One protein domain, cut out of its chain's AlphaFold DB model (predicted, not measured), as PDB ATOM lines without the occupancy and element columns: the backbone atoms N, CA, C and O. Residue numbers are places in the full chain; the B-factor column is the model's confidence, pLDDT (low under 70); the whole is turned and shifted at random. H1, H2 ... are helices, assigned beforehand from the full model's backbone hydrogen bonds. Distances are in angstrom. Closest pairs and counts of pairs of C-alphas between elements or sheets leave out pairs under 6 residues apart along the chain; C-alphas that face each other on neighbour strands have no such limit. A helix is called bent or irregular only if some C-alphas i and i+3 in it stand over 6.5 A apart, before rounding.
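What this domain is: This is residues 8 to 88 of the 120 residues of the protein "SNF2_N domain-containing protein" of Tautonia sociabilis (UniProt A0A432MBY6). A small body is built on the long helix H4, with H3 crossing one part of it, the short H2 packed on it farther along, and a wide loop of residues 51 to 67 running from H3 round to the start of H4. H1 makes an arm at one end of this body, and its residues 8 to 19 stick out free. The printed part has 81 residues, with four named helices in the order H1, H2, H3, H4 and no named strand; the class is all helix. It is loose, with a radius of gyration of the C-alphas of 14.7 A, and elongated, spanning 52 by 27 by 20 A.

How they stand to each other: H4, residues 68 to 81, touches H3, residues 40 to 50, with its residues 70 to 75 alone. Their closest C-alphas, those of His 42 and Met 71, are 5.8 A apart, and the two run the same way at a steep tilt of 55 degrees. H4 also touches H2, residues 29 to 32, where the closest C-alphas, those of Ala 30 and Glu 78, are 4.9 A apart. H1, residues 8 to 20, is close to H4 but not clearly touching: the closest C-alphas, those of Arg 20 and Leu 81, are 7.9 A apart. H1 and H4 run opposite ways at a shallow tilt of 33 degrees, only just short of steep. H1 is apart from H2 and H3, and H2 is apart from H3. Each O i to N i+4 pair is within hydrogen-bond range in H1, H3 and H4; H2 is too short for such a pair.

Where its parts are: H4 measures 20.0 A from C-alpha 68 to C-alpha 81, which is at (-34.397, 41.039, 34.937). H3 measures 14.3 A; it is neither bent nor irregular, but only just: C-alphas 47 and 50 are 6.2 A apart. H2 measures 5.5 A. H1 measures 18.0 A and begins at C-alpha 8, (-59.289, 44.235, 38.837).

The domain as a whole: The two C-alphas farthest apart, those of Glu 8 and Asp 63, are 52.5 A apart. Without residues 8 to 19 the body spans 35 by 26 by 20 A. The link from H3 to H4 is long, with 17 residues. The printed part has no cut, its mean pLDDT is 89.2, and no printed residue is under 70.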
ATOM      1  N   GLU A   8     -60.434  43.383  38.516       92.94
ATOM      2  CA  GLU A   8     -59.289  44.235  38.837       92.94
ATOM      3  C   GLU A   8     -58.046  43.385  39.114       92.94
ATOM      4  O   GLU A   8     -57.012  43.571  38.471       92.94
ATOM      5  N   GLY A   9     -58.167  42.382  39.988       89.88
ATOM      6  CA  GLY A   9     -57.100  41.428  40.273       89.88
ATOM      7  C   GLY A   9     -56.602  40.700  39.022       89.88
ATOM      8  O   GLY A   9     -55.392  40.570  38.822       89.88
ATOM      9  N   HIS A  10     -57.507  40.291  38.128       91.19
ATOM     10  CA  HIS A  10     -57.130  39.673  36.857       91.19
ATOM     11  C   HIS A  10     -56.362  40.642  35.946       91.19
ATOM     12  O   HIS A  10     -55.337  40.270  35.373       91.19
ATOM     13  N   ARG A  11     -56.810  41.899  35.831       93.25
ATOM     14  CA  ARG A  11     -56.111  42.923  35.040       93.25
ATOM     15  C   ARG A  11     -54.710  43.192  35.585       93.25
ATOM     16  O   ARG A  11     -53.759  43.228  34.811       93.25
ATOM     17  N   LEU A  12     -54.574  43.342  36.902       94.00
ATOM     18  CA  LEU A  12     -53.281  43.564  37.552       94.00
ATOM     19  C   LEU A  12     -52.328  42.381  37.343       94.00
ATOM     20  O   LEU A  12     -51.139  42.583  37.093       94.00
ATOM     21  N   LEU A  13     -52.835  41.146  37.378       92.56
ATOM     22  CA  LEU A  13     -52.042  39.956  37.067       92.56
ATOM     23  C   LEU A  13     -51.530  39.965  35.617       92.56
ATOM     24  O   LEU A  13     -50.362  39.659  35.372       92.56
ATOM     25  N   VAL A  14     -52.382  40.331  34.657       93.69
ATOM     26  CA  VAL A  14     -51.993  40.420  33.242       93.69
ATOM     27  C   VAL A  14     -50.957  41.525  33.029       93.69
ATOM     28  O   VAL A  14     -49.915  41.269  32.427       93.69
ATOM     29  N   GLU A  15     -51.186  42.724  33.569       93.38
ATOM     30  CA  GLU A  15     -50.255  43.846  33.409       93.38
ATOM     31  C   GLU A  15     -48.915  43.596  34.103       93.38
ATOM     32  O   GLU A  15     -47.860  43.841  33.515       93.38
ATOM     33  N   SER A  16     -48.923  43.036  35.314       91.38
ATOM     34  CA  SER A  16     -47.684  42.650  35.999       91.38
ATOM     35  C   SER A  16     -46.918  41.576  35.227       91.38
ATOM     36  O   SER A  16     -45.701  41.680  35.098       91.38
ATOM     37  N   SER A  17     -47.607  40.592  34.641       88.19
ATOM     38  CA  SER A  17     -46.973  39.570  33.799       88.19
ATOM     39  C   SER A  17     -46.387  40.170  32.523       88.19
ATOM     40  O   SER A  17     -45.286  39.798  32.124       88.19
ATOM     41  N   ARG A  18     -47.072  41.143  31.910       88.44
ATOM     42  CA  ARG A  18     -46.576  41.872  30.736       88.44
ATOM     43  C   ARG A  18     -45.307  42.662  31.054       88.44
ATOM     44  O   ARG A  18     -44.364  42.618  30.273       88.44
ATOM     45  N   ILE A  19     -45.274  43.355  32.193       84.12
ATOM     46  CA  ILE A  19     -44.090  44.096  32.653       84.12
ATOM     47  C   ILE A  19     -42.950  43.127  32.973       84.12
ATOM     48  O   ILE A  19     -41.829  43.333  32.516       84.12
ATOM     49  N   ARG A  20     -43.244  42.042  33.700       82.06
ATOM     50  CA  ARG A  20     -42.254  41.026  34.077       82.06
ATOM     51  C   ARG A  20     -41.614  40.373  32.855       82.06
ATOM     52  O   ARG A  20     -40.414  40.147  32.846       82.06
ATOM     53  N   LEU A  21     -42.394  40.125  31.804       83.50
ATOM     54  CA  LEU A  21     -41.918  39.512  30.564       83.50
ATOM     55  C   LEU A  21     -41.422  40.526  29.526       83.50
ATOM     56  O   LEU A  21     -41.056  40.118  28.426       83.50
ATOM     57  N   ALA A  22     -41.378  41.826  29.825       80.88
ATOM     58  CA  ALA A  22     -40.995  42.842  28.842       80.88
ATOM     59  C   ALA A  22     -39.572  42.634  28.278       80.88
ATOM     60  O   ALA A  22     -39.337  42.916  27.101       80.88
ATOM     61  N   TYR A  23     -38.662  42.025  29.051       78.62
ATOM     62  CA  TYR A  23     -37.316  41.646  28.596       78.62
ATOM     63  C   TYR A  23     -37.314  40.707  27.374       78.62
ATOM     64  O   TYR A  23     -36.312  40.603  26.669       78.62
ATOM     65  N   THR A  24     -38.414  39.988  27.117       79.56
ATOM     66  CA  THR A  24     -38.523  39.083  25.960       79.56
ATOM     67  C   THR A  24     -38.617  39.840  24.635       79.56
ATOM     68  O   THR A  24     -38.274  39.286  23.593       79.56
ATOM     69  N   HIS A  25     -39.043  41.105  24.674       80.62
ATOM     70  CA  HIS A  25     -39.229  41.954  23.497       80.62
ATOM     71  C   HIS A  25     -38.185  43.074  23.408       80.62
ATOM     72  O   HIS A  25     -37.964  43.617  22.326       80.62
ATOM     73  N   ASP A  26     -37.517  43.398  24.517       82.25
ATOM     74  CA  ASP A  26     -36.432  44.373  24.567       82.25
ATOM     75  C   ASP A  26     -35.077  43.678  24.741       82.25
ATOM     76  O   ASP A  26     -34.761  43.102  25.783       82.25
ATOM     77  N   ARG A  27     -34.239  43.759  23.705       79.25
ATOM     78  CA  ARG A  27     -32.898  43.169  23.728       79.25
ATOM     79  C   ARG A  27     -31.971  43.850  24.740       79.25
ATOM     80  O   ARG A  27     -31.028  43.197  25.175       79.25
ATOM     81  N   HIS A  28     -32.209  45.115  25.083       87.38
ATOM     82  CA  HIS A  28     -31.347  45.945  25.931       87.38
ATOM     83  C   HIS A  28     -32.065  46.407  27.197       87.38
ATOM     84  O   HIS A  28     -31.904  47.547  27.642       87.38
ATOM     85  N   PHE A  29     -32.850  45.505  27.778       84.69
ATOM     86  CA  PHE A  29     -33.779  45.814  28.849       84.69
ATOM     87  C   PHE A  29     -33.093  46.515  30.032       84.69
ATOM     88  O   PHE A  29     -33.481  47.619  30.396       84.69
ATOM     89  N   ALA A  30     -31.990  45.991  30.568       86.56
ATOM     90  CA  ALA A  30     -31.288  46.602  31.696       86.56
ATOM     91  C   ALA A  30     -30.729  47.999  31.405       86.56
ATOM     92  O   ALA A  30     -30.642  48.797  32.337       86.56
ATOM     93  N   VAL A  31     -30.381  48.320  30.149       87.88
ATOM     94  CA  VAL A  31     -29.919  49.674  29.788       87.88
ATOM     95  C   VAL A  31     -31.032  50.681  30.054       87.88
ATOM     96  O   VAL A  31     -30.799  51.680  30.732       87.88
ATOM     97  N   ASN A  32     -32.252  50.372  29.609       83.56
ATOM     98  CA  ASN A  32     -33.420  51.241  29.761       83.56
ATOM     99  C   ASN A  32     -33.836  51.446  31.229       83.56
ATOM    100  O   ASN A  32     -34.453  52.455  31.559       83.56
ATOM    101  N   PHE A  33     -33.460  50.522  32.118       80.50
ATOM    102  CA  PHE A  33     -33.717  50.599  33.561       80.50
ATOM    103  C   PHE A  33     -32.493  51.044  34.377       80.50
ATOM    104  O   PHE A  33     -32.486  50.910  35.605       80.50
ATOM    105  N   SER A  34     -31.441  51.538  33.729       83.25
ATOM    106  CA  SER A  34     -30.226  52.014  34.391       83.25
ATOM    107  C   SER A  34     -30.066  53.526  34.236       83.25
ATOM    108  O   SER A  34     -30.446  54.105  33.223       83.25
ATOM    109  N   GLY A  35     -29.488  54.182  35.242       81.81
ATOM    110  CA  GLY A  35     -29.203  55.620  35.224       81.81
ATOM    111  C   GLY A  35     -27.909  55.991  34.490       81.81
ATOM    112  O   GLY A  35     -27.453  57.127  34.601       81.81
ATOM    113  N   ILE A  36     -27.274  55.042  33.798       83.69
ATOM    114  CA  ILE A  36     -25.964  55.233  33.166       83.69
ATOM    115  C   ILE A  36     -26.085  55.631  31.702       83.69
ATOM    116  O   ILE A  36     -26.963  55.181  30.971       83.69
ATOM    117  N   ARG A  37     -25.104  56.400  31.228       85.62
ATOM    118  CA  ARG A  37     -24.857  56.545  29.794       85.62
ATOM    119  C   ARG A  37     -23.952  55.406  29.329       85.62
ATOM    120  O   ARG A  37     -22.730  55.522  29.419       85.62
ATOM    121  N   THR A  38     -24.542  54.312  28.851       86.69
ATOM    122  CA  THR A  38     -23.787  53.194  28.260       86.69
ATOM    123  C   THR A  38     -23.096  53.618  26.971       86.69
ATOM    124  O   THR A  38     -23.705  54.266  26.119       86.69
ATOM    125  N   LEU A  39     -21.840  53.209  26.801       92.12
ATOM    126  CA  LEU A  39     -21.099  53.406  25.557       92.12
ATOM    127  C   LEU A  39     -21.323  52.220  24.602       92.12
ATOM    128  O   LEU A  39     -21.622  51.116  25.067       92.12
ATOM    129  N   PRO A  40     -21.157  52.400  23.276       91.94
ATOM    130  CA  PRO A  40     -21.377  51.326  22.303       91.94
ATOM    131  C   PRO A  40     -20.591  50.045  22.606       91.94
ATOM    132  O   PRO A  40     -21.142  48.951  22.502       91.94
ATOM    133  N   HIS A  41     -19.338  50.166  23.059       91.44
ATOM    134  CA  HIS A  41     -18.514  49.003  23.396       91.44
ATOM    135  C   HIS A  41     -19.014  48.252  24.636       91.44
ATOM    136  O   HIS A  41     -18.866  47.036  24.705       91.44
ATOM    137  N   HIS A  42     -19.668  48.935  25.588       93.81
ATOM    138  CA  HIS A  42     -20.323  48.271  26.724       93.81
ATOM    139  C   HIS A  42     -21.495  47.414  26.255       93.81
ATOM    140  O   HIS A  42     -21.660  46.286  26.717       93.81
ATOM    141  N   ILE A  43     -22.296  47.942  25.324       93.31
ATOM    142  CA  ILE A  43     -23.446  47.229  24.763       93.31
ATOM    143  C   ILE A  43     -22.969  46.008  23.974       93.31
ATOM    144  O   ILE A  43     -23.505  44.915  24.162       93.31
ATOM    145  N   GLU A  44     -21.942  46.161  23.135       92.94
ATOM    146  CA  GLU A  44     -21.357  45.033  22.407       92.94
ATOM    147  C   GLU A  44     -20.838  43.958  23.370       92.94
ATOM    148  O   GLU A  44     -21.213  42.788  23.244       92.94
ATOM    149  N   ALA A  45     -20.021  44.343  24.354       93.38
ATOM    150  CA  ALA A  45     -19.452  43.404  25.311       93.38
ATOM    151  C   ALA A  45     -20.550  42.618  26.041       93.38
ATOM    152  O   ALA A  45     -20.542  41.387  26.033       93.38
ATOM    153  N   VAL A  46     -21.549  43.303  26.602       93.88
ATOM    154  CA  VAL A  46     -22.588  42.640  27.396       93.88
ATOM    155  C   VAL A  46     -23.544  41.836  26.516       93.88
ATOM    156  O   VAL A  46     -23.710  40.640  26.737       93.88
ATOM    157  N   TYR A  47     -24.153  42.442  25.497       92.75
ATOM    158  CA  TYR A  47     -25.280  41.834  24.779       92.75
ATOM    159  C   TYR A  47     -24.881  40.968  23.586       92.75
ATOM    160  O   TYR A  47     -25.661  40.105  23.174       92.75
ATOM    161  N   LEU A  48     -23.706  41.205  22.997       92.19
ATOM    162  CA  LEU A  48     -23.233  40.444  21.838       92.19
ATOM    163  C   LEU A  48     -22.177  39.405  22.216       92.19
ATOM    164  O   LEU A  48     -22.071  38.393  21.525       92.19
ATOM    165  N   ARG A  49     -21.410  39.620  23.295       92.44
ATOM    166  CA  ARG A  49     -20.320  38.710  23.690       92.44
ATOM    167  C   ARG A  49     -20.593  37.921  24.962       92.44
ATOM    168  O   ARG A  49     -20.322  36.724  24.963       92.44
ATOM    169  N   MET A  50     -21.083  38.560  26.024       94.12
ATOM    170  CA  MET A  50     -21.236  37.918  27.335       94.12
ATOM    171  C   MET A  50     -22.567  37.169  27.448       94.12
ATOM    172  O   MET A  50     -22.581  35.957  27.633       94.12
ATOM    173  N   LEU A  51     -23.686  37.873  27.275       91.88
ATOM    174  CA  LEU A  51     -25.040  37.347  27.465       91.88
ATOM    175  C   LEU A  51     -25.362  36.086  26.634       91.88
ATOM    176  O   LEU A  51     -26.017  35.198  27.171       91.88
ATOM    177  N   PRO A  52     -24.911  35.943  25.369       90.38
ATOM    178  CA  PRO A  52     -25.204  34.740  24.585       90.38
ATOM    179  C   PRO A  52     -24.456  33.480  25.043       90.38
ATOM    180  O   PRO A  52     -24.740  32.397  24.530       90.38
ATOM    181  N   GLN A  53     -23.463  33.587  25.935       89.38
ATOM    182  CA  GLN A  53     -22.675  32.415  26.302       89.38
ATOM    183  C   GLN A  53     -23.430  31.495  27.264       89.38
ATOM    184  O   GLN A  53     -24.002  31.955  28.250       89.38
ATOM    185  N   PRO A  54     -23.350  30.168  27.056       83.00
ATOM    186  CA  PRO A  54     -24.049  29.194  27.894       83.00
ATOM    187  C   PRO A  54     -23.481  29.107  29.318       83.00
ATOM    188  O   PRO A  54     -24.104  28.522  30.199       83.00
ATOM    189  N   ARG A  55     -22.273  29.638  29.550       85.00
ATOM    190  CA  ARG A  55     -21.612  29.668  30.858       85.00
ATOM    191  C   ARG A  55     -21.202  31.096  31.185       85.00
ATOM    192  O   ARG A  55     -20.561  31.755  30.375       85.00
ATOM    193  N   LEU A  56     -21.488  31.529  32.410       83.12
ATOM    194  CA  LEU A  56     -21.146  32.861  32.912       83.12
ATOM    195  C   LEU A  56     -19.687  32.918  33.391       83.12
ATOM    196  O   LEU A  56     -19.414  33.014  34.586       83.12
ATOM    197  N   ARG A  57     -18.729  32.774  32.468       90.38
ATOM    198  CA  ARG A  57     -17.289  32.790  32.774       90.38
ATOM    199  C   ARG A  57     -16.538  33.643  31.762       90.38
ATOM    200  O   ARG A  57     -16.292  33.205  30.645       90.38
ATOM    201  N   PHE A  58     -16.137  34.835  32.191       89.88
ATOM    202  CA  PHE A  58     -15.482  35.827  31.342       89.88
ATOM    203  C   PHE A  58     -14.318  36.481  32.077       89.88
ATOM    204  O   PHE A  58     -14.341  36.605  33.301       89.88
ATOM    205  N   LEU A  59     -13.339  36.949  31.308       92.25
ATOM    206  CA  LEU A  59     -12.296  37.850  31.774       92.25
ATOM    207  C   LEU A  59     -12.475  39.187  31.047       92.25
ATOM    208  O   LEU A  59     -12.303  39.250  29.833       92.25
ATOM    209  N   LEU A  60     -12.824  40.239  31.789       91.50
ATOM    210  CA  LEU A  60     -12.833  41.607  31.270       91.50
ATOM    211  C   LEU A  60     -11.428  42.193  31.434       91.50
ATOM    212  O   LEU A  60     -11.020  42.517  32.550       91.50
ATOM    213  N   ALA A  61     -10.690  42.297  30.332       91.88
ATOM    214  CA  ALA A  61      -9.283  42.702  30.310       91.88
ATOM    215  C   ALA A  61      -9.045  44.034  29.576       91.88
ATOM    216  O   ALA A  61      -7.946  44.281  29.092       91.88
ATOM    217  N   ASP A  62     -10.067  44.888  29.485       91.25
ATOM    218  CA  ASP A  62      -9.949  46.221  28.889       91.25
ATOM    219  C   ASP A  62      -9.024  47.140  29.702       91.25
ATOM    220  O   ASP A  62      -8.725  46.874  30.873       91.25
ATOM    221  N   ASP A  63      -8.658  48.287  29.137       93.69
ATOM    222  CA  ASP A  63      -7.828  49.288  29.811       93.69
ATOM    223  C   ASP A  63      -8.474  49.857  31.098       93.69
ATOM    224  O   ASP A  63      -9.706  49.817  31.287       93.69
ATOM    225  N   PRO A  64      -7.674  50.385  32.048       89.44
ATOM    226  CA  PRO A  64      -8.192  51.172  33.164       89.44
ATOM    227  C   PRO A  64      -9.104  52.305  32.668       89.44
ATOM    228  O   PRO A  64      -8.784  53.003  31.715       89.44
ATOM    229  N   GLY A  65     -10.270  52.477  33.298       86.31
ATOM    230  CA  GLY A  65     -11.255  53.487  32.883       86.31
ATOM    231  C   GLY A  65     -12.197  53.071  31.743       86.31
ATOM    232  O   GLY A  65     -13.192  53.753  31.520       86.31
ATOM    233  N   ALA A  66     -11.996  51.915  31.097       89.25
ATOM    234  CA  ALA A  66     -12.877  51.437  30.020       89.25
ATOM    235  C   ALA A  66     -14.316  51.088  30.464       89.25
ATOM    236  O   ALA A  66     -15.178  50.812  29.628       89.25
ATOM    237  N   GLY A  67     -14.603  51.109  31.772       89.81
ATOM    238  CA  GLY A  67     -15.936  50.848  32.323       89.81
ATOM    239  C   GLY A  67     -16.237  49.370  32.582       89.81
ATOM    240  O   GLY A  67     -17.379  48.944  32.443       89.81
ATOM    241  N   LYS A  68     -15.237  48.576  32.986       92.69
ATOM    242  CA  LYS A  68     -15.424  47.156  33.343       92.69
ATOM    243  C   LYS A  68     -16.471  46.942  34.444       92.69
ATOM    244  O   LYS A  68     -17.274  46.022  34.333       92.69
ATOM    245  N   THR A  69     -16.515  47.820  35.451       89.69
ATOM    246  CA  THR A  69     -17.549  47.801  36.503       89.69
ATOM    247  C   THR A  69     -18.945  47.965  35.910       89.69
ATOM    248  O   THR A  69     -19.819  47.149  36.172       89.69
ATOM    249  N   ILE A  70     -19.126  48.946  35.019       90.81
ATOM    250  CA  ILE A  70     -20.394  49.173  34.315       90.81
ATOM    251  C   ILE A  70     -20.819  47.919  33.542       90.81
ATOM    252  O   ILE A  70     -21.969  47.509  33.649       90.81
ATOM    253  N   MET A  71     -19.901  47.278  32.811       92.94
ATOM    254  CA  MET A  71     -20.202  46.053  32.059       92.94
ATOM    255  C   MET A  71     -20.610  44.889  32.973       92.94
ATOM    256  O   MET A  71     -21.590  44.201  32.688       92.94
ATOM    257  N   ALA A  72     -19.894  44.685  34.083       91.94
ATOM    258  CA  ALA A  72     -20.201  43.627  35.042       91.94
ATOM    259  C   ALA A  72     -21.578  43.828  35.689       91.94
ATOM    260  O   ALA A  72     -22.384  42.899  35.735       91.94
ATOM    261  N   VAL A  73     -21.873  45.049  36.141       91.50
ATOM    262  CA  VAL A  73     -23.156  45.356  36.775       91.50
ATOM    263  C   VAL A  73     -24.305  45.314  35.773       91.50
ATOM    264  O   VAL A  73     -25.361  44.766  36.084       91.50
ATOM    265  N   LEU A  74     -24.104  45.823  34.554       92.88
ATOM    266  CA  LEU A  74     -25.109  45.755  33.498       92.88
ATOM    267  C   LEU A  74     -25.463  44.302  33.165       92.88
ATOM    268  O   LEU A  74     -26.642  43.988  33.030       92.88
ATOM    269  N   LEU A  75     -24.468  43.406  33.108       93.06
ATOM    270  CA  LEU A  75     -24.725  41.977  32.948       93.06
ATOM    271  C   LEU A  75     -25.522  41.409  34.132       93.06
ATOM    272  O   LEU A  75     -26.497  40.703  33.902       93.06
ATOM    273  N   ILE A  76     -25.149  41.712  35.382       92.38
ATOM    274  CA  ILE A  76     -25.883  41.230  36.569       92.38
ATOM    275  C   ILE A  76     -27.345  41.684  36.514       92.38
ATOM    276  O   ILE A  76     -28.244  40.859  36.681       92.38
ATOM    277  N   LYS A  77     -27.591  42.969  36.237       91.75
ATOM    278  CA  LYS A  77     -28.946  43.523  36.158       91.75
ATOM    279  C   LYS A  77     -29.755  42.879  35.034       91.75
ATOM    280  O   LYS A  77     -30.894  42.485  35.259       91.75
ATOM    281  N   GLU A  78     -29.162  42.711  33.855       92.25
ATOM    282  CA  GLU A  78     -29.810  42.033  32.729       92.25
ATOM    283  C   GLU A  78     -30.181  40.589  33.082       92.25
ATOM    284  O   GLU A  78     -31.300  40.150  32.829       92.25
ATOM    285  N   MET A  79     -29.271  39.859  33.727       91.88
ATOM    286  CA  MET A  79     -29.504  38.475  34.139       91.88
ATOM    287  C   MET A  79     -30.597  38.361  35.208       91.88
ATOM    288  O   MET A  79     -31.408  37.441  35.133       91.88
ATOM    289  N   LYS A  80     -30.668  39.297  36.165       90.62
ATOM    290  CA  LYS A  80     -31.755  39.348  37.159       90.62
ATOM    291  C   LYS A  80     -33.102  39.660  36.514       90.62
ATOM    292  O   LYS A  80     -34.081  38.983  36.799       90.62
ATOM    293  N   LEU A  81     -33.156  40.655  35.623       89.50
ATOM    294  CA  LEU A  81     -34.397  41.039  34.937       89.50
ATOM    295  C   LEU A  81     -34.926  39.935  34.010       89.50
ATOM    296  O   LEU A  81     -36.130  39.841  33.805       89.50
ATOM    297  N   ARG A  82     -34.033  39.092  33.478       89.19
ATOM    298  CA  ARG A  82     -34.374  37.880  32.716       89.19
ATOM    299  C   ARG A  82     -34.713  36.673  33.595       89.19
ATOM    300  O   ARG A  82     -34.922  35.596  33.050       89.19
ATOM    301  N   GLU A  83     -34.709  36.829  34.921       88.94
ATOM    302  CA  GLU A  83     -34.905  35.744  35.895       88.94
ATOM    303  C   GLU A  83     -33.885  34.593  35.726       88.94
ATOM    304  O   GLU A  83     -34.145  33.443  36.062       88.94
ATOM    305  N   ALA A  84     -32.699  34.892  35.185       90.00
ATOM    306  CA  ALA A  84     -31.655  33.906  34.910       90.00
ATOM    307  C   ALA A  84     -30.693  33.701  36.095       90.00
ATOM    308  O   ALA A  84     -29.953  32.716  36.125       90.00
ATOM    309  N   ILE A  85     -30.683  34.628  37.059       91.94
ATOM    310  CA  ILE A  85     -29.978  34.501  38.339       91.94
ATOM    311  C   ILE A  85     -30.851  35.036  39.478       91.94
ATOM    312  O   ILE A  85     -31.486  36.079  39.335       91.94
ATOM    313  N   ASP A  86     -30.789  34.378  40.635       91.25
ATOM    314  CA  ASP A  86     -31.465  34.840  41.858       91.25
ATOM    315  C   ASP A  86     -30.527  35.605  42.799       91.25
ATOM    316  O   ASP A  86     -30.953  36.439  43.598       91.25
ATOM    317  N   ARG A  87     -29.226  35.293  42.747       92.31
ATOM    318  CA  ARG A  87     -28.209  35.808  43.672       92.31
ATOM    319  C   ARG A  87     -26.915  36.123  42.936       92.31
ATOM    320  O   ARG A  87     -26.510  35.385  42.042       92.31
ATOM    321  N   ALA A  88     -26.248  37.189  43.365       93.88
ATOM    322  CA  ALA A  88     -24.934  37.589  42.880       93.88
ATOM    323  C   ALA A  88     -24.006  37.864  44.069       93.88
ATOM    324  O   ALA A  88     -24.434  38.419  45.077       93.88
TER     325      ALA A  88